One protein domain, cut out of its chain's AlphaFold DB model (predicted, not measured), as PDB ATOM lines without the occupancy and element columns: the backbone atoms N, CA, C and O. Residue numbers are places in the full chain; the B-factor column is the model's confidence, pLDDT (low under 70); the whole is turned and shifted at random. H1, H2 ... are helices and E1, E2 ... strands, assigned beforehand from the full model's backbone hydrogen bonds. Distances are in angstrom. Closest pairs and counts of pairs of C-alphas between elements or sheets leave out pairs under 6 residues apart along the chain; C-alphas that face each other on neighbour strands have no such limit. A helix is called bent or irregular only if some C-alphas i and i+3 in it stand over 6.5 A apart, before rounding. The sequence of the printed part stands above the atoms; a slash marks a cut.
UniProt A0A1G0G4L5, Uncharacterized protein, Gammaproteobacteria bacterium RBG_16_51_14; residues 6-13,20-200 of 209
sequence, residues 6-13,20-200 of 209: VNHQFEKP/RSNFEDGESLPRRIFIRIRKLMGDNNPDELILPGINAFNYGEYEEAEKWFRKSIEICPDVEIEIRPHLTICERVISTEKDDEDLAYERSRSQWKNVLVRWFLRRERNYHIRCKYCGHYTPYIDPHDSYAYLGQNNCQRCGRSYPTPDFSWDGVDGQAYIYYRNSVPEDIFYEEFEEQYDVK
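This is residues 6 to 13 and 20 to 200 of the 209 residues of an uncharacterized protein of Gammaproteobacteria bacterium RBG_16_51_14 (UniProt A0A1G0G4L5). A lobe of helices makes up most of the model, and a thinner second lobe reaches away from it along the longest axis. In the first lobe H3, H4 and H5 fold back on one another, with H1 packed on residues 78 to 82 of H5 and H9 packed on residues 25 to 33 of H1; the second holds the small hairpin of E2 and E3 and H6, and residues 113 to 120 stick out beyond. The printed part has 189 residues with ten named helices and three named strands, in the order E1, H1 to H7, E2, E3, H8, H9, H10; the sheet E2 - E3 is antiparallel and the class is mostly helix. The whole is compact, with a radius of gyration of the C-alphas of 17.7 A and spans of 54 by 39 by 29 A.

E2, residues 128 to 130, and E3, residues 137 to 139, form an antiparallel hairpin at 140 degrees; N 129 and O 138 are 2.9 A apart, within hydrogen-bond range. H6, residues 100 to 111, is near E2, and its closest C-alphas to E3 are those of Asp 102 and Tyr 137, 5.9 A. H7, residues 115 to 121, is close but not clearly touching H6; the closest C-alphas, of Gln 111 and Val 117, are 7.1 A apart. H5, residues 77 to 95, has a kink of 70 degrees near residue 84. The hub H4, residues 62 to 75, touches H5 in a helical hairpin, a shallow tilt of 24 degrees, opposite ways; the closest C-alphas are those of Tyr 62 and Cys 90, 5.0 A. H4 also touches H3, residues 51 to 58, in a hairpin, closest at the C-alphas of Gly 53 and Ala 65, 4.1 A. With residues 68 to 72 alone, H4 only just touches H2, residues 46 to 49, with 3 pairs of C-alphas within 8 A; the closest are those of Leu 49 and Ser 72, 5.5 A. H1, residues 23 to 41, touches H5 with residues 33 to 41 alone, closest at the C-alphas of Leu 40 and Val 79, 5.9 A. With residues 25 to 33 alone, H1 touches H9, residues 172 to 181, a shallow tilt of 19 degrees, opposite ways; the C-alphas of Leu 29 and Gly 174 are closest, 6.4 A. H9 and H10, residues 187 to 196, are a hairpin and only just touch, with 3 pairs of C-alphas within 8 A; the closest are those of Tyr 179 and Tyr 190, 6.3 A. E1, residues 9 to 11, pairs with no named strand and is near H9; H8, residues 146 to 149, touches no helix. Every O i to N i+4 pair is within hydrogen-bond range in H3, H6, H7, H9 and H10, against 12 of 15 in H1, 9 of 10 in H4 and 11 of 15 in H5; H2 and H8 are too short for such a pair.

H1 is 28.8 A long from C-alpha 23 at (31.493, 49.317, 170.080), H5 23.6 A, H4 19.9 A and H6 16.6 A. H1 and H5 are irregular: C-alphas 27 and 30 are 7.5 A apart, and C-alphas 82 and 85 are 7.2 A apart. H10 ends at C-alpha 196, (41.100, 27.479, 165.148).

The C-alphas farthest apart, of Leu 116 and Lys 200, are 58.0 A apart. Residues 14 to 19 are not printed, and C-alphas 13 and 20 are 14.1 A apart across the cut. The link from H8 to H9, residues 150 to 171, is long. The mean pLDDT of the printed part is 87.6; residues 111 to 113, 115 to 125 and 143 to 152 are under 70.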
ATOM      1  N   VAL A   6      44.898  36.107 163.999       92.19
ATOM      2  CA  VAL A   6      43.904  37.079 164.474       92.19
ATOM      3  C   VAL A   6      44.523  37.975 165.549       92.19
ATOM      4  O   VAL A   6      45.275  37.521 166.417       92.19
ATOM      5  N   ASN A   7      44.233  39.273 165.467       89.94
ATOM      6  CA  ASN A   7      44.729  40.309 166.368       89.94
ATOM      7  C   ASN A   7      43.578  41.102 167.008       89.94
ATOM      8  O   ASN A   7      42.443  41.098 166.539       89.94
ATOM      9  N   HIS A   8      43.906  41.833 168.076       88.06
ATOM     10  CA  HIS A   8      42.976  42.711 168.799       88.06
ATOM     11  C   HIS A   8      42.586  43.975 168.007       88.06
ATOM     12  O   HIS A   8      41.771  44.775 168.472       88.06
ATOM     13  N   GLN A   9      43.184  44.168 166.832       90.00
ATOM     14  CA  GLN A   9      42.855  45.222 165.881       90.00
ATOM     15  C   GLN A   9      42.003  44.650 164.745       90.00
ATOM     16  O   GLN A   9      41.934  43.441 164.546       90.00
ATOM     17  N   PHE A  10      41.334  45.509 163.993       89.50
ATOM     18  CA  PHE A  10      40.663  45.113 162.757       89.50
ATOM     19  C   PHE A  10      40.795  46.229 161.725       89.50
ATOM     20  O   PHE A  10      40.943  47.393 162.089       89.50
ATOM     21  N   GLU A  11      40.755  45.876 160.445       88.00
ATOM     22  CA  GLU A  11      40.737  46.843 159.347       88.00
ATOM     23  C   GLU A  11      39.299  47.317 159.119       88.00
ATOM     24  O   GLU A  11      38.389  46.511 158.925       88.00
ATOM     25  N   LYS A  12      39.068  48.622 159.206       87.06
ATOM     26  CA  LYS A  12      37.778  49.255 158.939       87.06
ATOM     27  C   LYS A  12      37.505  49.280 157.426       87.06
ATOM     28  O   LYS A  12      38.426  49.142 156.630       87.06
ATOM     29  N   PRO A  13      36.249  49.511 156.997       85.00
ATOM     30  CA  PRO A  13      35.913  49.664 155.577       85.00
ATOM     31  C   PRO A  13      36.652  50.781 154.817       85.00
ATOM     32  O   PRO A  13      36.549  50.825 153.596       85.00
ATOM     33  N   ARG A  20      39.071  45.792 168.524       87.19
ATOM     34  CA  ARG A  20      37.959  44.846 168.701       87.19
ATOM     35  C   ARG A  20      37.241  44.953 170.048       87.19
ATOM     36  O   ARG A  20      36.131  44.470 170.220       87.19
ATOM     37  N   SER A  21      37.850  45.648 171.008       79.81
ATOM     38  CA  SER A  21      37.220  46.008 172.283       79.81
ATOM     39  C   SER A  21      36.124  47.073 172.156       79.81
ATOM     40  O   SER A  21      35.372  47.284 173.107       79.81
ATOM     41  N   ASN A  22      36.059  47.787 171.028       80.81
ATOM     42  CA  ASN A  22      35.223  48.976 170.880       80.81
ATOM     43  C   ASN A  22      33.850  48.643 170.288       80.81
ATOM     44  O   ASN A  22      33.695  47.708 169.506       80.81
ATOM     45  N   PHE A  23      32.851  49.468 170.611       75.44
ATOM     46  CA  PHE A  23      31.493  49.317 170.080       75.44
ATOM     47  C   PHE A  23      31.436  49.428 168.544       75.44
ATOM     48  O   PHE A  23      30.723  48.657 167.909       75.44
ATOM     49  N   GLU A  24      32.273  50.295 167.955       78.19
ATOM     50  CA  GLU A  24      32.430  50.469 166.497       78.19
ATOM     51  C   GLU A  24      32.790  49.172 165.751       78.19
ATOM     52  O   GLU A  24      32.519  49.043 164.552       78.19
ATOM     53  N   ASP A  25      33.426  48.210 166.433       83.44
ATOM     54  CA  ASP A  25      33.723  46.912 165.834       83.44
ATOM     55  C   ASP A  25      32.419  46.197 165.458       83.44
ATOM     56  O   ASP A  25      32.216  45.858 164.293       83.44
ATOM     57  N   GLY A  26      31.491  46.094 166.416       82.56
ATOM     58  CA  GLY A  26      30.221  45.388 166.244       82.56
ATOM     59  C   GLY A  26      29.356  45.964 165.122       82.56
ATOM     60  O   GLY A  26      28.818  45.214 164.314       82.56
ATOM     61  N   GLU A  27      29.273  47.292 165.014       83.19
ATOM     62  CA  GLU A  27      28.468  47.956 163.976       83.19
ATOM     63  C   GLU A  27      29.008  47.730 162.557       83.19
ATOM     64  O   GLU A  27      28.248  47.711 161.587       83.19
ATOM     65  N   SER A  28      30.325  47.559 162.415       87.62
ATOM     66  CA  SER A  28      30.957  47.404 161.103       87.62
ATOM     67  C   SER A  28      31.102  45.947 160.658       87.62
ATOM     68  O   SER A  28      31.365  45.721 159.473       87.62
ATOM     69  N   LEU A  29      30.873  44.970 161.548       88.06
ATOM     70  CA  LEU A  29      31.037  43.535 161.285       88.06
ATOM     71  C   LEU A  29      30.382  43.060 159.977       88.06
ATOM     72  O   LEU A  29      31.120  42.543 159.130       88.06
ATOM     73  N   PRO A  30      29.066  43.278 159.742       88.25
ATOM     74  CA  PRO A  30      28.436  42.818 158.506       88.25
ATOM     75  C   PRO A  30      29.118  43.421 157.279       88.25
ATOM     76  O   PRO A  30      29.484  42.724 156.338       88.25
ATOM     77  N   ARG A  31      29.384  44.731 157.304       90.62
ATOM     78  CA  ARG A  31      29.975  45.432 156.162       90.62
ATOM     79  C   ARG A  31      31.366  44.898 155.812       90.62
ATOM     80  O   ARG A  31      31.682  44.792 154.628       90.62
ATOM     81  N   ARG A  32      32.189  44.556 156.807       91.50
ATOM     82  CA  ARG A  32      33.566  44.095 156.576       91.50
ATOM     83  C   ARG A  32      33.631  42.749 155.867       91.50
ATOM     84  O   ARG A  32      34.347  42.641 154.873       91.50
ATOM     85  N   ILE A  33      32.871  41.752 156.327       92.81
ATOM     86  CA  ILE A  33      32.874  40.424 155.695       92.81
ATOM     87  C   ILE A  33      32.387  40.508 154.240       92.81
ATOM     88  O   ILE A  33      33.026  39.955 153.347       92.81
ATOM     89  N   PHE A  34      31.349  41.308 153.960       92.38
ATOM     90  CA  PHE A  34      30.870  41.518 152.589       92.38
ATOM     91  C   PHE A  34      31.891  42.230 151.692       92.38
ATOM     92  O   PHE A  34      32.034  41.858 150.527       92.38
ATOM     93  N   ILE A  35      32.624  43.229 152.201       92.62
ATOM     94  CA  ILE A  35      33.692  43.898 151.437       92.62
ATOM     95  C   ILE A  35      34.808  42.909 151.086       92.62
ATOM     96  O   ILE A  35      35.246  42.881 149.935       92.62
ATOM     97  N   ARG A  36      35.245  42.079 152.041       92.62
ATOM     98  CA  ARG A  36      36.299  41.083 151.798       92.62
ATOM     99  C   ARG A  36      35.866  40.031 150.788       92.62
ATOM    100  O   ARG A  36      36.592  39.802 149.827       92.62
ATOM    101  N   ILE A  37      34.659  39.483 150.928       94.12
ATOM    102  CA  ILE A  37      34.079  38.556 149.946       94.12
ATOM    103  C   ILE A  37      34.053  39.194 148.554       94.12
ATOM    104  O   ILE A  37      34.544  38.597 147.603       94.12
ATOM    105  N   ARG A  38      33.544  40.426 148.420       93.50
ATOM    106  CA  ARG A  38      33.500  41.128 147.126       93.50
ATOM    107  C   ARG A  38      34.891  41.322 146.525       93.50
ATOM    108  O   ARG A  38      35.064  41.123 145.327       93.50
ATOM    109  N   LYS A  39      35.885  41.664 147.347       92.88
ATOM    110  CA  LYS A  39      37.281  41.821 146.918       92.88
ATOM    111  C   LYS A  39      37.896  40.502 146.440       92.88
ATOM    112  O   LYS A  39      38.608  40.514 145.444       92.88
ATOM    113  N   LEU A  40      37.621  39.393 147.131       94.00
ATOM    114  CA  LEU A  40      38.111  38.058 146.765       94.00
ATOM    115  C   LEU A  40      37.435  37.538 145.492       94.00
ATOM    116  O   LEU A  40      38.098  36.994 144.615       94.00
ATOM    117  N   MET A  41      36.120  37.734 145.371       92.88
ATOM    118  CA  MET A  41      35.345  37.210 144.248       92.88
ATOM    119  C   MET A  41      35.491  38.042 142.971       92.88
ATOM    120  O   MET A  41      35.316  37.490 141.885       92.88
ATOM    121  N   GLY A  42      35.828  39.332 143.069       90.00
ATOM    122  CA  GLY A  42      35.991  40.209 141.907       90.00
ATOM    123  C   GLY A  42      34.744  40.203 141.018       90.00
ATOM    124  O   GLY A  42      33.636  40.447 141.495       90.00
ATOM    125  N   ASP A  43      34.921  39.864 139.740       88.25
ATOM    126  CA  ASP A  43      33.845  39.831 138.739       88.25
ATOM    127  C   ASP A  43      32.935  38.589 138.831       88.25
ATOM    128  O   ASP A  43      31.949  38.495 138.102       88.25
ATOM    129  N   ASN A  44      33.201  37.644 139.742       86.25
ATOM    130  CA  ASN A  44      32.434  36.396 139.876       86.25
ATOM    131  C   ASN A  44      31.041  36.572 140.520       86.25
ATOM    132  O   ASN A  44      30.516  35.630 141.096       86.25
ATOM    133  N   ASN A  45      30.448  37.767 140.455       85.88
ATOM    134  CA  ASN A  45      29.113  38.106 140.959       85.88
ATOM    135  C   ASN A  45      28.777  37.497 142.346       85.88
ATOM    136  O   ASN A  45      28.009  36.533 142.450       85.88
ATOM    137  N   PRO A  46      29.326  38.060 143.440       86.00
ATOM    138  CA  PRO A  46      29.136  37.526 144.792       86.00
ATOM    139  C   PRO A  46      27.661  37.429 145.196       86.00
ATOM    140  O   PRO A  46      27.287  36.519 145.936       86.00
ATOM    141  N   ASP A  47      26.806  38.311 144.678       87.38
ATOM    142  CA  ASP A  47      25.380  38.325 145.000       87.38
ATOM    143  C   ASP A  47      24.650  37.078 144.442       87.38
ATOM    144  O   ASP A  47      23.660  36.638 145.021       87.38
ATOM    145  N   GLU A  48      25.146  36.450 143.372       89.50
ATOM    146  CA  GLU A  48      24.582  35.198 142.835       89.50
ATOM    147  C   GLU A  48      25.183  33.941 143.468       89.50
ATOM    148  O   GLU A  48      24.517  32.908 143.553       89.50
ATOM    149  N   LEU A  49      26.446  34.009 143.890       89.88
ATOM    150  CA  LEU A  49      27.174  32.834 144.362       89.88
ATOM    151  C   LEU A  49      27.063  32.633 145.870       89.88
ATOM    152  O   LEU A  49      26.819  31.509 146.308       89.88
ATOM    153  N   ILE A  50      27.198  33.702 146.660       93.12
ATOM    154  CA  ILE A  50      27.312  33.585 148.116       93.12
ATOM    155  C   ILE A  50      26.032  33.961 148.852       93.12
ATOM    156  O   ILE A  50      25.691  33.331 149.852       93.12
ATOM    157  N   LEU A  51      25.286  34.948 148.346       93.19
ATOM    158  CA  LEU A  51      24.118  35.490 149.035       93.19
ATOM    159  C   LEU A  51      23.015  34.443 149.265       93.19
ATOM    160  O   LEU A  51      22.447  34.443 150.359       93.19
ATOM    161  N   PRO A  52      22.728  33.508 148.333       95.69
ATOM    162  CA  PRO A  52      21.796  32.417 148.614       95.69
ATOM    163  C   PRO A  52      22.243  31.549 149.799       95.69
ATOM    164  O   PRO A  52      21.424  31.215 150.653       95.69
ATOM    165  N   GLY A  53      23.545  31.256 149.898       96.69
ATOM    166  CA  GLY A  53      24.120  30.501 151.012       96.69
ATOM    167  C   GLY A  53      24.041  31.252 152.338       96.69
ATOM    168  O   GLY A  53      23.672  30.666 153.350       96.69
ATOM    169  N   ILE A  54      24.305  32.560 152.324       95.56
ATOM    170  CA  ILE A  54      24.175  33.440 153.496       95.56
ATOM    171  C   ILE A  54      22.732  33.464 154.002       95.56
ATOM    172  O   ILE A  54      22.489  33.308 155.198       95.56
ATOM    173  N   ASN A  55      21.770  33.633 153.094       94.88
ATOM    174  CA  ASN A  55      20.356  33.650 153.449       94.88
ATOM    175  C   ASN A  55      19.933  32.308 154.053       94.88
ATOM    176  O   ASN A  55      19.367  32.286 155.143       94.88
ATOM    177  N   ALA A  56      20.269  31.194 153.397       95.56
ATOM    178  CA  ALA A  56      20.003  29.857 153.920       95.56
ATOM    179  C   ALA A  56      20.634  29.651 155.309       95.56
ATOM    180  O   ALA A  56      19.971  29.164 156.224       95.56
ATOM    181  N   PHE A  57      21.882  30.091 155.500       97.06
ATOM    182  CA  PHE A  57      22.596  29.983 156.771       97.06
ATOM    183  C   PHE A  57      21.872  30.730 157.894       97.06
ATOM    184  O   PHE A  57      21.578  30.132 158.926       97.06
ATOM    185  N   ASN A  58      21.506  31.994 157.670       92.88
ATOM    186  CA  ASN A  58      20.796  32.815 158.657       92.88
ATOM    187  C   ASN A  58      19.403  32.254 159.003       92.88
ATOM    188  O   ASN A  58      18.927  32.422 160.123       92.88
ATOM    189  N   TYR A  59      18.752  31.546 158.073       90.81
ATOM    190  CA  TYR A  59      17.483  30.857 158.336       90.81
ATOM    191  C   TYR A  59      17.641  29.470 158.989       90.81
ATOM    192  O   TYR A  59      16.636  28.844 159.342       90.81
ATOM    193  N   GLY A  60      18.876  28.997 159.191       92.88
ATOM    194  CA  GLY A  60      19.178  27.667 159.732       92.88
ATOM    195  C   GLY A  60      18.946  26.525 158.743       92.88
ATOM    196  O   GLY A  60      18.767  25.380 159.158       92.88
ATOM    197  N   GLU A  61      18.925  26.821 157.445       95.25
ATOM    198  CA  GLU A  61      18.827  25.850 156.353       95.25
ATOM    199  C   GLU A  61      20.233  25.344 155.990       95.25
ATOM    200  O   GLU A  61      20.774  25.623 154.919       95.25
ATOM    201  N   TYR A  62      20.856  24.626 156.929       98.00
ATOM    202  CA  TYR A  62      22.275  24.264 156.872       98.00
ATOM    203  C   TYR A  62      22.655  23.447 155.635       98.00
ATOM    204  O   TYR A  62      23.702  23.710 155.050       98.00
ATOM    205  N   GLU A  63      21.812  22.503 155.205       98.19
ATOM    206  CA  GLU A  63      22.050  21.677 154.016       98.19
ATOM    207  C   GLU A  63      22.063  22.500 152.722       98.19
ATOM    208  O   GLU A  63      22.791  22.179 151.784       98.19
ATOM    209  N   GLU A  64      21.252  23.557 152.643       97.94
ATOM    210  CA  GLU A  64      21.231  24.440 151.477       97.94
ATOM    211  C   GLU A  64      22.400  25.429 151.531       97.94
ATOM    212  O   GLU A  64      23.106  25.607 150.536       97.94
ATOM    213  N   ALA A  65      22.677  25.990 152.711       98.44
ATOM    214  CA  ALA A  65      23.837  26.842 152.943       98.44
ATOM    215  C   ALA A  65      25.154  26.133 152.580       98.44
ATOM    216  O   ALA A  65      25.972  26.693 151.852       98.44
ATOM    217  N   GLU A  66      25.331  24.878 153.012       98.62
ATOM    218  CA  GLU A  66      26.522  24.072 152.720       98.62
ATOM    219  C   GLU A  66      26.763  23.940 151.210       98.62
ATOM    220  O   GLU A  66      27.880  24.154 150.737       98.62
ATOM    221  N   LYS A  67      25.716  23.636 150.430       98.38
ATOM    222  CA  LYS A  67      25.822  23.498 148.969       98.38
ATOM    223  C   LYS A  67      26.282  24.792 148.311       98.38
ATOM    224  O   LYS A  67      27.179  24.760 147.469       98.38
ATOM    225  N   TRP A  68      25.691  25.926 148.691       98.25
ATOM    226  CA  TRP A  68      26.065  27.232 148.146       98.25
ATOM    227  C   TRP A  68      27.479  27.643 148.538       98.25
ATOM    228  O   TRP A  68      28.226  28.146 147.698       98.25
ATOM    229  N   PHE A  69      27.880  27.376 149.778       97.94
ATOM    230  CA  PHE A  69      29.241  27.625 150.241       97.94
ATOM    231  C   PHE A  69      30.264  26.772 149.493       97.94
ATOM    232  O   PHE A  69      31.248  27.315 148.994       97.94
ATOM    233  N   ARG A  70      30.015  25.468 149.312       98.12
ATOM    234  CA  ARG A  70      30.896  24.603 148.509       98.12
ATOM    235  C   ARG A  70      30.986  25.061 147.058       98.12
ATOM    236  O   ARG A  70      32.090  25.153 146.532       98.12
ATOM    237  N   LYS A  71      29.856  25.411 146.440       96.88
ATOM    238  CA  LYS A  71      29.822  25.949 145.073       96.88
ATOM    239  C   LYS A  71      30.601  27.265 144.955       96.88
ATOM    240  O   LYS A  71      31.320  27.467 143.983       96.88
ATOM    241  N   SER A  72      30.480  28.149 145.945       96.81
ATOM    242  CA  SER A  72      31.227  29.413 145.987       96.81
ATOM    243  C   SER A  72      32.734  29.175 146.061       96.81
ATOM    244  O   SER A  72      33.480  29.830 145.341       96.81
ATOM    245  N   ILE A  73      33.170  28.209 146.878       96.94
ATOM    246  CA  ILE A  73      34.580  27.811 147.006       96.94
ATOM    247  C   ILE A  73      35.088  27.152 145.717       96.94
ATOM    248  O   ILE A  73      36.208  27.415 145.300       96.94
ATOM    249  N   GLU A  74      34.278  26.326 145.054       96.31
ATOM    250  CA  GLU A  74      34.651  25.709 143.774       96.31
ATOM    251  C   GLU A  74      34.923  26.763 142.688       96.31
ATOM    252  O   GLU A  74      35.891  26.646 141.938       96.31
ATOM    253  N   ILE A  75      34.098  27.812 142.630       95.62
ATOM    254  CA  ILE A  75      34.229  28.892 141.643       95.62
ATOM    255  C   ILE A  75      35.334  29.883 142.032       95.62
ATOM    256  O   ILE A  75      36.080  30.351 141.173       95.62
ATOM    257  N   CYS A  76      35.446  30.216 143.317       95.62
ATOM    258  CA  CYS A  76      36.423  31.160 143.847       95.62
ATOM    259  C   CYS A  76      37.084  30.574 145.105       95.62
ATOM    260  O   CYS A  76      36.651  30.875 146.215       95.62
ATOM    261  N   PRO A  77      38.148  29.760 144.968       95.56
ATOM    262  CA  PRO A  77      38.780  29.091 146.108       95.56
ATOM    263  C   PRO A  77      39.256  30.041 147.211       95.56
ATOM    264  O   PRO A  77      39.189  29.706 148.392       95.56
ATOM    265  N   ASP A  78      39.667  31.257 146.851       93.81
ATOM    266  CA  ASP A  78      40.147  32.260 147.806       93.81
ATOM    267  C   ASP A  78      39.054  32.730 148.784       93.81
ATOM    268  O   ASP A  78      39.372  33.160 149.893       93.81
ATOM    269  N   VAL A  79      37.766  32.603 148.427       95.06
ATOM    270  CA  VAL A  79      36.643  32.955 149.313       95.06
ATOM    271  C   VAL A  79      36.534  32.023 150.522       95.06
ATOM    272  O   VAL A  79      35.904  32.368 151.523       95.06
ATOM    273  N   GLU A  80      37.161  30.844 150.457       95.19
ATOM    274  CA  GLU A  80      37.128  29.849 151.524       95.19
ATOM    275  C   GLU A  80      37.568  30.440 152.865       95.19
ATOM    276  O   GLU A  80      36.990  30.099 153.893       95.19
ATOM    277  N   ILE A  81      38.531  31.366 152.869       93.19
ATOM    278  CA  ILE A  81      39.028  31.992 154.100       93.19
ATOM    279  C   ILE A  81      37.924  32.688 154.912       93.19
ATOM    280  O   ILE A  81      37.968  32.662 156.140       93.19
ATOM    281  N   GLU A  82      36.921  33.268 154.244       93.75
ATOM    282  CA  GLU A  82      35.797  33.944 154.899       93.75
ATOM    283  C   GLU A  82      34.648  32.980 155.224       93.75
ATOM    284  O   GLU A  82      33.967  33.171 156.227       93.75
ATOM    285  N   ILE A  83      34.435  31.946 154.398       95.38
ATOM    286  CA  ILE A  83      33.279  31.030 154.501       95.38
ATOM    287  C   ILE A  83      33.559  29.809 155.386       95.38
ATOM    288  O   ILE A  83      32.636  29.177 155.904       95.38
ATOM    289  N   ARG A  84      34.828  29.431 155.566       95.31
ATOM    290  CA  ARG A  84      35.223  28.215 156.294       95.31
ATOM    291  C   ARG A  84      34.564  28.086 157.678       95.31
ATOM    292  O   ARG A  84      34.126  26.970 157.983       95.31
ATOM    293  N   PRO A  85      34.425  29.148 158.498       95.94
ATOM    294  CA  PRO A  85      33.705  29.062 159.768       95.94
ATOM    295  C   PRO A  85      32.241  28.622 159.604       95.94
ATOM    296  O   PRO A  85      31.791  27.703 160.289       95.94
ATOM    297  N   HIS A  86      31.517  29.204 158.647       97.75
ATOM    298  CA  HIS A  86      30.111  28.883 158.375       97.75
ATOM    299  C   HIS A  86      29.949  27.475 157.822       97.75
ATOM    300  O   HIS A  86      29.064  26.742 158.258       97.75
ATOM    301  N   LEU A  87      30.838  27.066 156.913       97.69
ATOM    302  CA  LEU A  87      30.835  25.711 156.370       97.69
ATOM    303  C   LEU A  87      31.066  24.670 157.476       97.69
ATOM    304  O   LEU A  87      30.360  23.669 157.520       97.69
ATOM    305  N   THR A  88      31.977  24.943 158.413       96.94
ATOM    306  CA  THR A  88      32.229  24.066 159.574       96.94
ATOM    307  C   THR A  88      30.990  23.936 160.464       96.94
ATOM    308  O   THR A  88      30.682  22.849 160.952       96.94
ATOM    309  N   ILE A  89      30.251  25.032 160.665       98.00
ATOM    310  CA  ILE A  89      28.976  25.009 161.394       98.00
ATOM    311  C   ILE A  89      27.946  24.157 160.649       98.00
ATOM    312  O   ILE A  89      27.311  23.306 161.273       98.00
ATOM    313  N   CYS A  90      27.790  24.350 159.334       98.56
ATOM    314  CA  CYS A  90      26.891  23.533 158.522       98.56
ATOM    315  C   CYS A  90      27.238  22.048 158.645       98.56
ATOM    316  O   CYS A  90      26.375  21.259 159.016       98.56
ATOM    317  N   GLU A  91      28.496  21.677 158.402       98.25
ATOM    318  CA  GLU A  91      28.980  20.294 158.482       98.25
ATOM    319  C   GLU A  91      28.683  19.680 159.854       98.25
ATOM    320  O   GLU A  91      28.124  18.585 159.937       98.25
ATOM    321  N   ARG A  92      28.971  20.415 160.936       97.62
ATOM    322  CA  ARG A  92      28.673  19.986 162.305       97.62
ATOM    323  C   ARG A  92      27.187  19.703 162.483       97.62
ATOM    324  O   ARG A  92      26.826  18.593 162.861       97.62
ATOM    325  N   VAL A  93      26.329  20.683 162.197       98.31
ATOM    326  CA  VAL A  93      24.882  20.547 162.398       98.31
ATOM    327  C   VAL A  93      24.319  19.424 161.528       98.31
ATOM    328  O   VAL A  93      23.544  18.605 162.016       98.31
ATOM    329  N   ILE A  94      24.716  19.329 160.262       98.25
ATOM    330  CA  ILE A  94      24.266  18.270 159.348       98.25
ATOM    331  C   ILE A  94      24.677  16.889 159.871       98.25
ATOM    332  O   ILE A  94      23.865  15.967 159.829       98.25
ATOM    333  N   SER A  95      25.895  16.758 160.408       97.94
ATOM    334  CA  SER A  95      26.403  15.497 160.961       97.94
ATOM    335  C   SER A  95      25.754  15.080 162.285       97.94
ATOM    336  O   SER A  95      25.761  13.895 162.610       97.94
ATOM    337  N   THR A  96      25.174  16.017 163.045       97.75
ATOM    338  CA  THR A  96      24.438  15.693 164.272       97.75
ATOM    339  C   THR A  96      23.188  14.879 163.938       97.75
ATOM    340  O   THR A  96      22.267  15.379 163.278       97.75
ATOM    341  N   GLU A  97      23.126  13.655 164.465       96.88
ATOM    342  CA  GLU A  97      21.940  12.802 164.405       96.88
ATOM    343  C   GLU A  97      20.761  13.438 165.149       96.88
ATOM    344  O   GLU A  97      20.897  13.954 166.260       96.88
ATOM    345  N   LYS A  98      19.587  13.403 164.515       96.12
ATOM    346  CA  LYS A  98      18.343  13.911 165.096       96.12
ATOM    347  C   LYS A  98      17.798  12.896 166.089       96.12
ATOM    348  O   LYS A  98      17.702  11.713 165.762       96.12
ATOM    349  N   ASP A  99      17.408  13.366 167.264       96.00
ATOM    350  CA  ASP A  99      16.785  12.520 168.275       96.00
ATOM    351  C   ASP A  99      15.248  12.515 168.170       96.00
ATOM    352  O   ASP A  99      14.651  13.113 167.270       96.00
ATOM    353  N   ASP A 100      14.582  11.828 169.096       96.69
ATOM    354  CA  ASP A 100      13.121  11.730 169.099       96.69
ATOM    355  C   ASP A 100      12.420  13.093 169.235       96.69
ATOM    356  O   ASP A 100      11.331  13.274 168.671       96.69
ATOM    357  N   GLU A 101      13.024  14.056 169.942       93.81
ATOM    358  CA  GLU A 101      12.489  15.413 170.099       93.81
ATOM    359  C   GLU A 101      12.609  16.210 168.799       93.81
ATOM    360  O   GLU A 101      11.624  16.813 168.357       93.81
ATOM    361  N   ASP A 102      13.767  16.151 168.140       95.00
ATOM    362  CA  ASP A 102      13.983  16.770 166.832       95.00
ATOM    363  C   ASP A 102      12.982  16.223 165.804       95.00
ATOM    364  O   ASP A 102      12.276  16.976 165.125       95.00
ATOM    365  N   LEU A 103      12.851  14.893 165.738       94.69
ATOM    366  CA  LEU A 103      11.926  14.215 164.831       94.69
ATOM    367  C   LEU A 103      10.461  14.547 165.157       94.69
ATOM    368  O   LEU A 103       9.618  14.670 164.261       94.69
ATOM    369  N   ALA A 104      10.108  14.694 166.438       91.44
ATOM    370  CA  ALA A 104       8.782  15.151 166.847       91.44
ATOM    371  C   ALA A 104       8.508  16.593 166.391       91.44
ATOM    372  O   ALA A 104       7.422  16.864 165.857       91.44
ATOM    373  N   TYR A 105       9.483  17.496 166.532       89.88
ATOM    374  CA  TYR A 105       9.364  18.872 166.064       89.88
ATOM    375  C   TYR A 105       9.167  18.934 164.544       89.88
ATOM    376  O   TYR A 105       8.204  19.559 164.086       89.88
ATOM    377  N   GLU A 106       9.982  18.225 163.761       89.44
ATOM    378  CA  GLU A 106       9.873  18.189 162.295       89.44
ATOM    379  C   GLU A 106       8.526  17.644 161.818       89.44
ATOM    380  O   GLU A 106       7.871  18.251 160.960       89.44
ATOM    381  N   ARG A 107       8.052  16.545 162.425       88.25
ATOM    382  CA  ARG A 107       6.709  16.008 162.158       88.25
ATOM    383  C   ARG A 107       5.646  17.066 162.418       88.25
ATOM    384  O   ARG A 107       4.790  17.289 161.562       88.25
ATOM    385  N   SER A 108       5.731  17.773 163.544       83.50
ATOM    386  CA  SER A 108       4.778  18.835 163.864       83.50
ATOM    387  C   SER A 108       4.829  19.982 162.842       83.50
ATOM    388  O   SER A 108       3.786  20.401 162.340       83.50
ATOM    389  N   ARG A 109       6.026  20.439 162.450       81.06
ATOM    390  CA  ARG A 109       6.230  21.520 161.473       81.06
ATOM    391  C   ARG A 109       5.709  21.141 160.085       81.06
ATOM    392  O   ARG A 109       5.117  21.978 159.406       81.06
ATOM    393  N   SER A 110       5.878  19.886 159.670       78.00
ATOM    394  CA  SER A 110       5.343  19.389 158.396       78.00
ATOM    395  C   SER A 110       3.809  19.434 158.357       78.00
ATOM    396  O   SER A 110       3.232  19.910 157.379       78.00
ATOM    397  N   GLN A 111       3.144  19.061 159.456       69.50
ATOM    398  CA  GLN A 111       1.686  19.141 159.592       69.50
ATOM    399  C   GLN A 111       1.189  20.593 159.557       69.50
ATOM    400  O   GLN A 111       0.137  20.869 158.986       69.50
ATOM    401  N   TRP A 112       1.971  21.542 160.082       65.88
ATOM    402  CA  TRP A 112       1.682  22.981 160.016       65.88
ATOM    403  C   TRP A 112       1.755  23.587 158.609       65.88
ATOM    404  O   TRP A 112       1.256  24.695 158.406       65.88
ATOM    405  N   LYS A 113       2.341  22.906 157.615       65.88
ATOM    406  CA  LYS A 113       2.239  23.339 156.209       65.88
ATOM    407  C   LYS A 113       0.839  23.091 155.628       65.88
ATOM    408  O   LYS A 113       0.502  23.665 154.597       65.88
ATOM    409  N   ASN A 114       0.004  22.285 156.290       70.50
ATOM    410  CA  ASN A 114      -1.375  22.053 155.882       70.50
ATOM    411  C   ASN A 114      -2.256  23.280 156.193       70.50
ATOM    412  O   ASN A 114      -2.358  23.731 157.336       70.50
ATOM    413  N   VAL A 115      -2.925  23.804 155.163       68.50
ATOM    414  CA  VAL A 115      -3.763  25.013 155.232       68.50
ATOM    415  C   VAL A 115      -4.912  24.881 156.239       68.50
ATOM    416  O   VAL A 115      -5.209  25.840 156.949       68.50
ATOM    417  N   LEU A 116      -5.522  23.697 156.363       64.69
ATOM    418  CA  LEU A 116      -6.607  23.461 157.321       64.69
ATOM    419  C   LEU A 116      -6.084  23.512 158.762       64.69
ATOM    420  O   LEU A 116      -6.682  24.162 159.615       64.69
ATOM    421  N   VAL A 117      -4.924  22.903 159.021       63.69
ATOM    422  CA  VAL A 117      -4.270  22.917 160.342       63.69
ATOM    423  C   VAL A 117      -3.928  24.348 160.770       63.69
ATOM    424  O   VAL A 117      -4.208  24.729 161.907       63.69
ATOM    425  N   ARG A 118      -3.412  25.174 159.847       59.31
ATOM    426  CA  ARG A 118      -3.150  26.606 160.091       59.31
ATOM    427  C   ARG A 118      -4.409  27.372 160.488       59.31
ATOM    428  O   ARG A 118      -4.373  28.167 161.425       59.31
ATOM    429  N   TRP A 119      -5.514  27.126 159.785       61.31
ATOM    430  CA  TRP A 119      -6.776  27.833 159.996       61.31
ATOM    431  C   TRP A 119      -7.418  27.507 161.354       61.31
ATOM    432  O   TRP A 119      -7.910  28.412 162.028       61.31
ATOM    433  N   PHE A 120      -7.354  26.244 161.790       57.50
ATOM    434  CA  PHE A 120      -7.925  25.813 163.072       57.50
ATOM    435  C   PHE A 120      -7.048  26.141 164.287       57.50
ATOM    436  O   PHE A 120      -7.586  26.435 165.352       57.50
ATOM    437  N   LEU A 121      -5.715  26.100 164.163       57.38
ATOM    438  CA  LEU A 121      -4.833  26.199 165.333       57.38
ATOM    439  C   LEU A 121      -4.411  27.627 165.718       57.38
ATOM    440  O   LEU A 121      -3.953  27.779 166.846       57.38
ATOM    441  N   ARG A 122      -4.585  28.649 164.854       48.34
ATOM    442  CA  ARG A 122      -4.424  30.122 165.070       48.34
ATOM    443  C   ARG A 122      -3.199  30.666 165.844       48.34
ATOM    444  O   ARG A 122      -3.027  31.878 165.893       48.34
ATOM    445  N   ARG A 123      -2.343  29.836 166.433       46.53
ATOM    446  CA  ARG A 123      -1.127  30.206 167.161       46.53
ATOM    447  C   ARG A 123       0.060  29.657 166.398       46.53
ATOM    448  O   ARG A 123       0.271  28.447 166.388       46.53
ATOM    449  N   GLU A 124       0.821  30.543 165.773       49.78
ATOM    450  CA  GLU A 124       2.141  30.207 165.257       49.78
ATOM    451  C   GLU A 124       2.955  29.616 166.420       49.78
ATOM    452  O   GLU A 124       3.139  30.252 167.460       49.78
ATOM    453  N   ARG A 125       3.299  28.325 166.327       54.56
ATOM    454  CA  ARG A 125       4.089  27.660 167.367       54.56
ATOM    455  C   ARG A 125       5.502  28.216 167.301       54.56
ATOM    456  O   ARG A 125       6.059  28.248 166.210       54.56
ATOM    457  N   ASN A 126       6.045  28.568 168.470       71.62
ATOM    458  CA  ASN A 126       7.462  28.783 168.773       71.62
ATOM    459  C   ASN A 126       8.358  28.229 167.656       71.62
ATOM    460  O   ASN A 126       8.540  27.010 167.550       71.62
ATOM    461  N   TYR A 127       8.840  29.101 166.770       80.88
ATOM    462  CA  TYR A 127       9.763  28.708 165.711       80.88
ATOM    463  C   TYR A 127      11.007  28.119 166.386       80.88
ATOM    464  O   TYR A 127      11.486  28.689 167.359       80.88
ATOM    465  N   HIS A 128      11.467  26.944 165.956       89.69
ATOM    466  CA  HIS A 128      12.719  26.363 166.435       89.69
ATOM    467  C   HIS A 128      13.693  26.286 165.270       89.69
ATOM    468  O   HIS A 128      13.307  26.044 164.121       89.69
ATOM    469  N   ILE A 129      14.962  26.453 165.604       91.75
ATOM    470  CA  ILE A 129      16.097  26.360 164.700       91.75
ATOM    471  C   ILE A 129      17.080  25.339 165.267       91.75
ATOM    472  O   ILE A 129      17.140  25.151 166.485       91.75
ATOM    473  N   ARG A 130      17.829  24.642 164.408       95.56
ATOM    474  CA  ARG A 130      18.901  23.766 164.897       95.56
ATOM    475  C   ARG A 130      20.023  24.650 165.435       95.56
ATOM    476  O   ARG A 130      20.444  25.586 164.772       95.56
ATOM    477  N   CYS A 131      20.474  24.378 166.652       96.00
ATOM    478  CA  CYS A 131      21.542  25.128 167.302       96.00
ATOM    479  C   CYS A 131      22.867  24.954 166.550       96.00
ATOM    480  O   CYS A 131      23.291  23.821 166.329       96.00
ATOM    481  N   LYS A 132      23.578  26.051 166.258       96.00
ATOM    482  CA  LYS A 132      24.880  26.017 165.559       96.00
ATOM    483  C   LYS A 132      25.992  25.256 166.298       96.00
ATOM    484  O   LYS A 132      27.005  24.887 165.705       96.00
ATOM    485  N   TYR A 133      25.818  25.018 167.600       95.69
ATOM    486  CA  TYR A 133      26.794  24.299 168.418       95.69
ATOM    487  C   TYR A 133      26.489  22.811 168.551       95.69
ATOM    488  O   TYR A 133      27.373  22.002 168.302       95.69
ATOM    489  N   CYS A 134      25.273  22.436 168.961       96.31
ATOM    490  CA  CYS A 134      24.943  21.026 169.204       96.31
ATOM    491  C   CYS A 134      24.164  20.366 168.066       96.31
ATOM    492  O   CYS A 134      24.073  19.148 168.043       96.31
ATOM    493  N   GLY A 135      23.593  21.139 167.142       97.25
ATOM    494  CA  GLY A 135      22.782  20.630 166.040       97.25
ATOM    495  C   GLY A 135      21.357  20.210 166.413       97.25
ATOM    496  O   GLY A 135      20.619  19.801 165.530       97.25
ATOM    497  N   HIS A 136      20.913  20.327 167.662       97.38
ATOM    498  CA  HIS A 136      19.525  20.010 168.036       97.38
ATOM    499  C   HIS A 136      18.611  21.232 167.945       97.38
ATOM    500  O   HIS A 136      19.075  22.370 168.085       97.38
ATOM    501  N   TYR A 137      17.314  21.013 167.722       95.25
ATOM    502  CA  TYR A 137      16.330  22.088 167.704       95.25
ATOM    503  C   TYR A 137      16.244  22.789 169.065       95.25
ATOM    504  O   TYR A 137      16.188  22.177 170.127       95.25
ATOM    505  N   THR A 138      16.212  24.114 169.019       92.88
ATOM    506  CA  THR A 138      16.000  24.998 170.165       92.88
ATOM    507  C   THR A 138      15.088  26.138 169.721       92.88
ATOM    508  O   THR A 138      15.085  26.463 168.528       92.88
ATOM    509  N   PRO A 139      14.298  26.754 170.618       89.19
ATOM    510  CA  PRO A 139      13.506  27.920 170.258       89.19
ATOM    511  C   PRO A 139      14.376  28.985 169.594       89.19
ATOM    512  O   PRO A 139      15.457  29.309 170.084       89.19
ATOM    513  N   TYR A 140      13.902  29.497 168.465       84.75
ATOM    514  CA  TYR A 140      14.500  30.643 167.811       84.75
ATOM    515  C   TYR A 140      14.236  31.873 168.657       84.75
ATOM    516  O   TYR A 140      13.096  32.171 169.023       84.75
ATOM    517  N   ILE A 141      15.311  32.589 168.921       75.00
ATOM    518  CA  ILE A 141      15.290  33.903 169.529       75.00
ATOM    519  C   ILE A 141      16.033  34.792 168.547       75.00
ATOM    520  O   ILE A 141      17.130  34.440 168.098       75.00
ATOM    521  N   ASP A 142      15.391  35.893 168.169       72.19
ATOM    522  CA  ASP A 142      15.981  36.852 167.247       72.19
ATOM    523  C   ASP A 142      17.262  37.417 167.885       72.19
ATOM    524  O   ASP A 142      17.194  37.978 168.985       72.19
ATOM    525  N   PRO A 143      18.437  37.252 167.250       65.44
ATOM    526  CA  PRO A 143      19.700  37.744 167.795       65.44
ATOM    527  C   PRO A 143      19.743  39.276 167.914       65.44
ATOM    528  O   PRO A 143      20.584  39.806 168.640       65.44
ATOM    529  N   HIS A 144      18.840  39.991 167.239       67.06
ATOM    530  CA  HIS A 144      18.715  41.443 167.299       67.06
ATOM    531  C   HIS A 144      17.676  41.934 168.317       67.06
ATOM    532  O   HIS A 144      17.575  43.145 168.530       67.06
ATOM    533  N   ASP A 145      16.920  41.046 168.974       67.44
ATOM    534  CA  ASP A 145      16.006  41.459 170.040       67.44
ATOM    535  C   ASP A 145      16.800  41.865 171.293       67.44
ATOM    536  O   ASP A 145      17.642  41.132 171.811       67.44
ATOM    537  N   SER A 146      16.514  43.054 171.817       56.47
ATOM    538  CA  SER A 146      17.155  43.627 173.005       56.47
ATOM    539  C   SER A 146      17.030  42.769 174.272       56.47
ATOM    540  O   SER A 146      17.876  42.868 175.162       56.47
ATOM    541  N   TYR A 147      16.023  41.892 174.354       54.00
ATOM    542  CA  TYR A 147      15.873  40.946 175.466       54.00
ATOM    543  C   TYR A 147      16.727  39.677 175.320       54.00
ATOM    544  O   TYR A 147      16.864  38.923 176.287       54.00
ATOM    545  N   ALA A 148      17.366  39.458 174.165       53.91
ATOM    546  CA  ALA A 148      18.242  38.310 173.928       53.91
ATOM    547  C   ALA A 148      19.440  38.265 174.900       53.91
ATOM    548  O   ALA A 148      19.928  37.188 175.242       53.91
ATOM    549  N   TYR A 149      19.870  39.425 175.408       54.44
ATOM    550  CA  TYR A 149      21.064  39.586 176.242       54.44
ATOM    551  C   TYR A 149      20.875  39.223 177.728       54.44
ATOM    552  O   TYR A 149      21.852  39.171 178.471       54.44
ATOM    553  N   LEU A 150      19.647  38.946 178.193       59.06
ATOM    554  CA  LEU A 150      19.355  38.640 179.608       59.06
ATOM    555  C   LEU A 150      19.411  37.135 179.940       59.06
ATOM    556  O   LEU A 150      18.647  36.652 180.777       59.06
ATOM    557  N   GLY A 151      20.282  36.372 179.269       57.66
ATOM    558  CA  GLY A 151      20.428  34.922 179.481       57.66
ATOM    559  C   GLY A 151      19.264  34.082 178.948       57.66
ATOM    560  O   GLY A 151      19.162  32.897 179.256       57.66
ATOM    561  N   GLN A 152      18.375  34.689 178.157       66.75
ATOM    562  CA  GLN A 152      17.268  33.984 177.511       66.75
ATOM    563  C   GLN A 152      17.671  33.395 176.156       66.75
ATOM    564  O   GLN A 152      17.055  32.425 175.733       66.75
ATOM    565  N   ASN A 153      18.722  33.914 175.506       79.62
ATOM    566  CA  ASN A 153      19.181  33.450 174.194       79.62
ATOM    567  C   ASN A 153      20.193  32.296 174.275       79.62
ATOM    568  O   ASN A 153      21.272  32.353 173.684       79.62
ATOM    569  N   ASN A 154      19.843  31.249 175.019       89.19
ATOM    570  CA  ASN A 154      20.676  30.061 175.172       89.19
ATOM    571  C   ASN A 154      20.007  28.864 174.506       89.19
ATOM    572  O   ASN A 154      18.784  28.714 174.523       89.19
ATOM    573  N   CYS A 155      20.818  27.964 173.956       91.75
ATOM    574  CA  CYS A 155      20.311  26.680 173.505       91.75
ATOM    575  C   CYS A 155      19.692  25.925 174.686       91.75
ATOM    576  O   CYS A 155      20.383  25.651 175.666       91.75
ATOM    577  N   GLN A 156      18.438  25.489 174.568       91.94
ATOM    578  CA  GLN A 156      17.797  24.680 175.614       91.94
ATOM    579  C   GLN A 156      18.438  23.296 175.791       91.94
ATOM    580  O   GLN A 156      18.195  22.627 176.790       91.94
ATOM    581  N   ARG A 157      19.259  22.870 174.825       93.31
ATOM    582  CA  ARG A 157      19.886  21.547 174.784       93.31
ATOM    583  C   ARG A 157      21.315  21.579 175.322       93.31
ATOM    584  O   ARG A 157      21.642  20.815 176.219       93.31
ATOM    585  N   CYS A 158      22.165  22.467 174.799       93.69
ATOM    586  CA  CYS A 158      23.573  22.552 175.213       93.69
ATOM    587  C   CYS A 158      23.907  23.743 176.119       93.69
ATOM    588  O   CYS A 158      25.057  23.891 176.516       93.69
ATOM    589  N   GLY A 159      22.947  24.623 176.414       91.69
ATOM    590  CA  GLY A 159      23.143  25.787 177.281       91.69
ATOM    591  C   GLY A 159      23.960  26.932 176.678       91.69
ATOM    592  O   GLY A 159      23.972  28.005 177.270       91.69
ATOM    593  N   ARG A 160      24.600  26.741 175.514       91.06
ATOM    594  CA  ARG A 160      25.449  27.765 174.884       91.06
ATOM    595  C   ARG A 160      24.641  28.973 174.415       91.06
ATOM    596  O   ARG A 160      23.570  28.817 173.816       91.06
ATOM    597  N   SER A 161      25.207  30.149 174.650       89.62
ATOM    598  CA  SER A 161      24.679  31.457 174.269       89.62
ATOM    599  C   SER A 161      24.694  31.667 172.751       89.62
ATOM    600  O   SER A 161      25.620  31.234 172.059       89.62
ATOM    601  N   TYR A 162      23.685  32.371 172.234       88.06
ATOM    602  CA  TYR A 162      23.497  32.697 170.814       88.06
ATOM    603  C   TYR A 162      23.475  31.459 169.899       88.06
ATOM    604  O   TYR A 162      24.328  31.324 169.020       88.06
ATOM    605  N   PRO A 163      22.525  30.522 170.084       92.06
ATOM    606  CA  PRO A 163      22.453  29.296 169.290       92.06
ATOM    607  C   PRO A 163      22.051  29.523 167.828       92.06
ATOM    608  O   PRO A 163      22.325  28.660 166.992       92.06
ATOM    609  N   THR A 164      21.390  30.645 167.536       91.81
ATOM    610  CA  THR A 164      20.960  31.033 166.191       91.81
ATOM    611  C   THR A 164      22.188  31.363 165.325       91.81
ATOM    612  O   THR A 164      23.082  32.079 165.793       91.81
ATOM    613  N   PRO A 165      22.265  30.834 164.091       94.44
ATOM    614  CA  PRO A 165      23.313  31.193 163.145       94.44
ATOM    615  C   PRO A 165      23.162  32.646 162.683       94.44
ATOM    616  O   PRO A 165      22.054  33.108 162.417       94.44
ATOM    617  N   ASP A 166      24.282  33.345 162.547       93.69
ATOM    618  CA  ASP A 166      24.354  34.650 161.900       93.69
ATOM    619  C   ASP A 166      25.667  34.767 161.131       93.69
ATOM    620  O   ASP A 166      26.755  34.647 161.690       93.69
ATOM    621  N   PHE A 167      25.570  35.021 159.831       95.06
ATOM    622  CA  PHE A 167      26.725  35.037 158.946       95.06
ATOM    623  C   PHE A 167      27.795  36.071 159.340       95.06
ATOM    624  O   PHE A 167      28.987  35.829 159.162       95.06
ATOM    625  N   SER A 168      27.409  37.214 159.901       92.81
ATOM    626  CA  SER A 168      28.365  38.252 160.304       92.81
ATOM    627  C   SER A 168      29.068  37.881 161.608       92.81
ATOM    628  O   SER A 168      30.285  38.032 161.722       92.81
ATOM    629  N   TRP A 169      28.311  37.373 162.583       91.94
ATOM    630  CA  TRP A 169      28.828  37.006 163.904       91.94
ATOM    631  C   TRP A 169      29.599  35.684 163.908       91.94
ATOM    632  O   TRP A 169      30.546  35.534 164.676       91.94
ATOM    633  N   ASP A 170      29.232  34.749 163.033       95.38
ATOM    634  CA  ASP A 170      29.858  33.428 162.940       95.38
ATOM    635  C   ASP A 170      31.103  33.402 162.045       95.38
ATOM    636  O   ASP A 170      31.820  32.402 162.030       95.38
ATOM    637  N   GLY A 171      31.399  34.494 161.332       94.62
ATOM    638  CA  GLY A 171      32.657  34.660 160.601       94.62
ATOM    639  C   GLY A 171      33.848  34.937 161.526       94.62
ATOM    640  O   GLY A 171      33.683  35.264 162.701       94.62
ATOM    641  N   VAL A 172      35.067  34.875 160.975       92.75
ATOM    642  CA  VAL A 172      36.326  35.098 161.723       92.75
ATOM    643  C   VAL A 172      36.278  36.388 162.546       92.75
ATOM    644  O   VAL A 172      36.645  36.417 163.718       92.75
ATOM    645  N   ASP A 173      35.799  37.463 161.927       92.31
ATOM    646  CA  ASP A 173      35.741  38.783 162.541       92.31
ATOM    647  C   ASP A 173      34.728  38.877 163.687       92.31
ATOM    648  O   ASP A 173      35.026  39.502 164.704       92.31
ATOM    649  N   GLY A 174      33.559  38.252 163.531       92.81
ATOM    650  CA  GLY A 174      32.524  38.221 164.561       92.81
ATOM    651  C   GLY A 174      32.946  37.375 165.757       92.81
ATOM    652  O   GLY A 174      32.825  37.806 166.903       92.81
ATOM    653  N   GLN A 175      33.570  36.226 165.499       93.69
ATOM    654  CA  GLN A 175      34.153  35.402 166.553       93.69
ATOM    655  C   GLN A 175      35.287  36.137 167.284       93.69
ATOM    656  O   GLN A 175      35.352  36.110 168.513       93.69
ATOM    657  N   ALA A 176      36.138  36.865 166.555       92.94
ATOM    658  CA  ALA A 176      37.191  37.680 167.148       92.94
ATOM    659  C   ALA A 176      36.630  38.815 168.022       92.94
ATOM    660  O   ALA A 176      37.173  39.078 169.094       92.94
ATOM    661  N   TYR A 177      35.539  39.469 167.606       91.44
ATOM    662  CA  TYR A 177      34.834  40.440 168.450       91.44
ATOM    663  C   TYR A 177      34.413  39.804 169.779       91.44
ATOM    664  O   TYR A 177      34.739  40.326 170.847       91.44
ATOM    665  N   ILE A 178      33.737  38.650 169.722       90.31
ATOM    666  CA  ILE A 178      33.259  37.936 170.914       90.31
ATOM    667  C   ILE A 178      34.439  37.580 171.825       90.31
ATOM    668  O   ILE A 178      34.380  37.826 173.034       90.31
ATOM    669  N   TYR A 179      35.523  37.069 171.235       92.50
ATOM    670  CA  TYR A 179      36.744  36.673 171.929       92.50
ATOM    671  C   TYR A 179      37.386  37.847 172.684       92.50
ATOM    672  O   TYR A 179      37.616  37.762 173.890       92.50
ATOM    673  N   TYR A 180      37.637  38.973 172.009       90.94
ATOM    674  CA  TYR A 180      38.330  40.116 172.618       90.94
ATOM    675  C   TYR A 180      37.469  40.927 173.586       90.94
ATOM    676  O   TYR A 180      38.015  41.633 174.437       90.94
ATOM    677  N   ARG A 181      36.142  40.839 173.472       87.88
ATOM    678  CA  ARG A 181      35.211  41.491 174.400       87.88
ATOM    679  C   ARG A 181      34.777  40.613 175.562       87.88
ATOM    680  O   ARG A 181      34.036  41.100 176.413       87.88
ATOM    681  N   ASN A 182      35.193  39.351 175.583       87.88
ATOM    682  CA  ASN A 182      34.742  38.370 176.558       87.88
ATOM    683  C   ASN A 182      33.197  38.337 176.673       87.88
ATOM    684  O   ASN A 182      32.636  38.415 177.766       87.88
ATOM    685  N   SER A 183      32.504  38.353 175.523       84.88
ATOM    686  CA  SER A 183      31.049  38.599 175.446       84.88
ATOM    687  C   SER A 183      30.176  37.379 175.728       84.88
ATOM    688  O   SER A 183      28.958  37.515 175.828       84.88
ATOM    689  N   VAL A 184      30.780  36.198 175.852       87.38
ATOM    690  CA  VAL A 184      30.080  34.952 176.173       87.38
ATOM    691  C   VAL A 184      30.672  34.328 177.440       87.38
ATOM    692  O   VAL A 184      31.889  34.397 177.634       87.38
ATOM    693  N   PRO A 185      29.848  33.767 178.341       85.75
ATOM    694  CA  PRO A 185      30.325  33.233 179.615       85.75
ATOM    695  C   PRO A 185      31.038  31.879 179.488       85.75
ATOM    696  O   PRO A 185      31.730  31.476 180.418       85.75
ATOM    697  N   GLU A 186      30.850  31.149 178.388       88.06
ATOM    698  CA  GLU A 186      31.345  29.782 178.252       88.06
ATOM    699  C   GLU A 186      32.811  29.745 177.788       88.06
ATOM    700  O   GLU A 186      33.126  30.142 176.666       88.06
ATOM    701  N   ASP A 187      33.705  29.185 178.613       91.06
ATOM    702  CA  ASP A 187      35.138  29.064 178.291       91.06
ATOM    703  C   ASP A 187      35.411  28.248 177.017       91.06
ATOM    704  O   ASP A 187      36.314  28.586 176.250       91.06
ATOM    705  N   ILE A 188      34.563  27.254 176.730       91.88
ATOM    706  CA  ILE A 188      34.676  26.391 175.546       91.88
ATOM    707  C   ILE A 188      34.716  27.180 174.230       91.88
ATOM    708  O   ILE A 188      35.382  26.765 173.290       91.88
ATOM    709  N   PHE A 189      34.045  28.337 174.147       92.94
ATOM    710  CA  PHE A 189      34.112  29.181 172.951       92.94
ATOM    711  C   PHE A 189      35.537  29.694 172.701       92.94
ATOM    712  O   PHE A 189      36.007  29.705 171.566       92.94
ATOM    713  N   TYR A 190      36.226  30.122 173.758       92.50
ATOM    714  CA  TYR A 190      37.563  30.703 173.654       92.50
ATOM    715  C   TYR A 190      38.602  29.628 173.349       92.50
ATOM    716  O   TYR A 190      39.485  29.860 172.529       92.50
ATOM    717  N   GLU A 191      38.450  28.442 173.941       93.44
ATOM    718  CA  GLU A 191      39.276  27.270 173.632       93.44
ATOM    719  C   GLU A 191      39.135  26.864 172.157       93.44
ATOM    720  O   GLU A 191      40.138  26.729 171.457       93.44
ATOM    721  N   GLU A 192      37.900  26.758 171.651       93.06
ATOM    722  CA  GLU A 192      37.625  26.477 170.232       93.06
ATOM    723  C   GLU A 192      38.233  27.552 169.314       93.06
ATOM    724  O   GLU A 192      38.790  27.239 168.259       93.06
ATOM    725  N   PHE A 193      38.157  28.825 169.709       93.44
ATOM    726  CA  PHE A 193      38.721  29.933 168.940       93.44
ATOM    727  C   PHE A 193      40.258  29.874 168.882       93.44
ATOM    728  O   PHE A 193      40.849  30.006 167.810       93.44
ATOM    729  N   GLU A 194      40.929  29.627 170.007       93.56
ATOM    730  CA  GLU A 194      42.390  29.461 170.072       93.56
ATOM    731  C   GLU A 194      42.866  28.182 169.350       93.56
ATOM    732  O   GLU A 194      43.965  28.126 168.776       93.56
ATOM    733  N   GLU A 195      42.028  27.145 169.300       92.69
ATOM    734  CA  GLU A 195      42.279  25.957 168.489       92.69
ATOM    735  C   GLU A 195      42.213  26.276 166.987       92.69
ATOM    736  O   GLU A 195      43.057  25.804 166.222       92.69
ATOM    737  N   GLN A 196      41.287  27.132 166.559       91.56
ATOM    738  CA  GLN A 196      41.100  27.479 165.148       91.56
ATOM    739  C   GLN A 196      42.100  28.528 164.633       91.56
ATOM    740  O   GLN A 196      42.572  28.423 163.495       91.56
ATOM    741  N   TYR A 197      42.480  29.508 165.460       93.44
ATOM    742  CA  TYR A 197      43.233  30.691 165.026       93.44
ATOM    743  C   TYR A 197      44.585  30.857 165.734       93.44
ATOM    744  O   TYR A 197      44.806  30.394 166.848       93.44
ATOM    745  N   ASP A 198      45.532  31.526 165.071       93.56
ATOM    746  CA  ASP A 198      46.792  31.974 165.681       93.56
ATOM    747  C   ASP A 198      46.566  33.350 166.318       93.56
ATOM    748  O   ASP A 198      46.691  34.392 165.667       93.56
ATOM    749  N   VAL A 199      46.169  33.347 167.589       91.00
ATOM    750  CA  VAL A 199      45.797  34.556 168.325       91.00
ATOM    751  C   VAL A 199      47.047  35.259 168.865       91.00
ATOM    752  O   VAL A 199      47.763  34.733 169.714       91.00
ATOM    753  N   LYS A 200      47.323  36.484 168.398       84.75
ATOM    754  CA  LYS A 200      48.549  37.230 168.770       84.75
ATOM    755  C   LYS A 200      48.492  37.912 170.129       84.75
ATOM    756  O   LYS A 200      49.516  38.339 170.656       84.75
TER     757      LYS A 200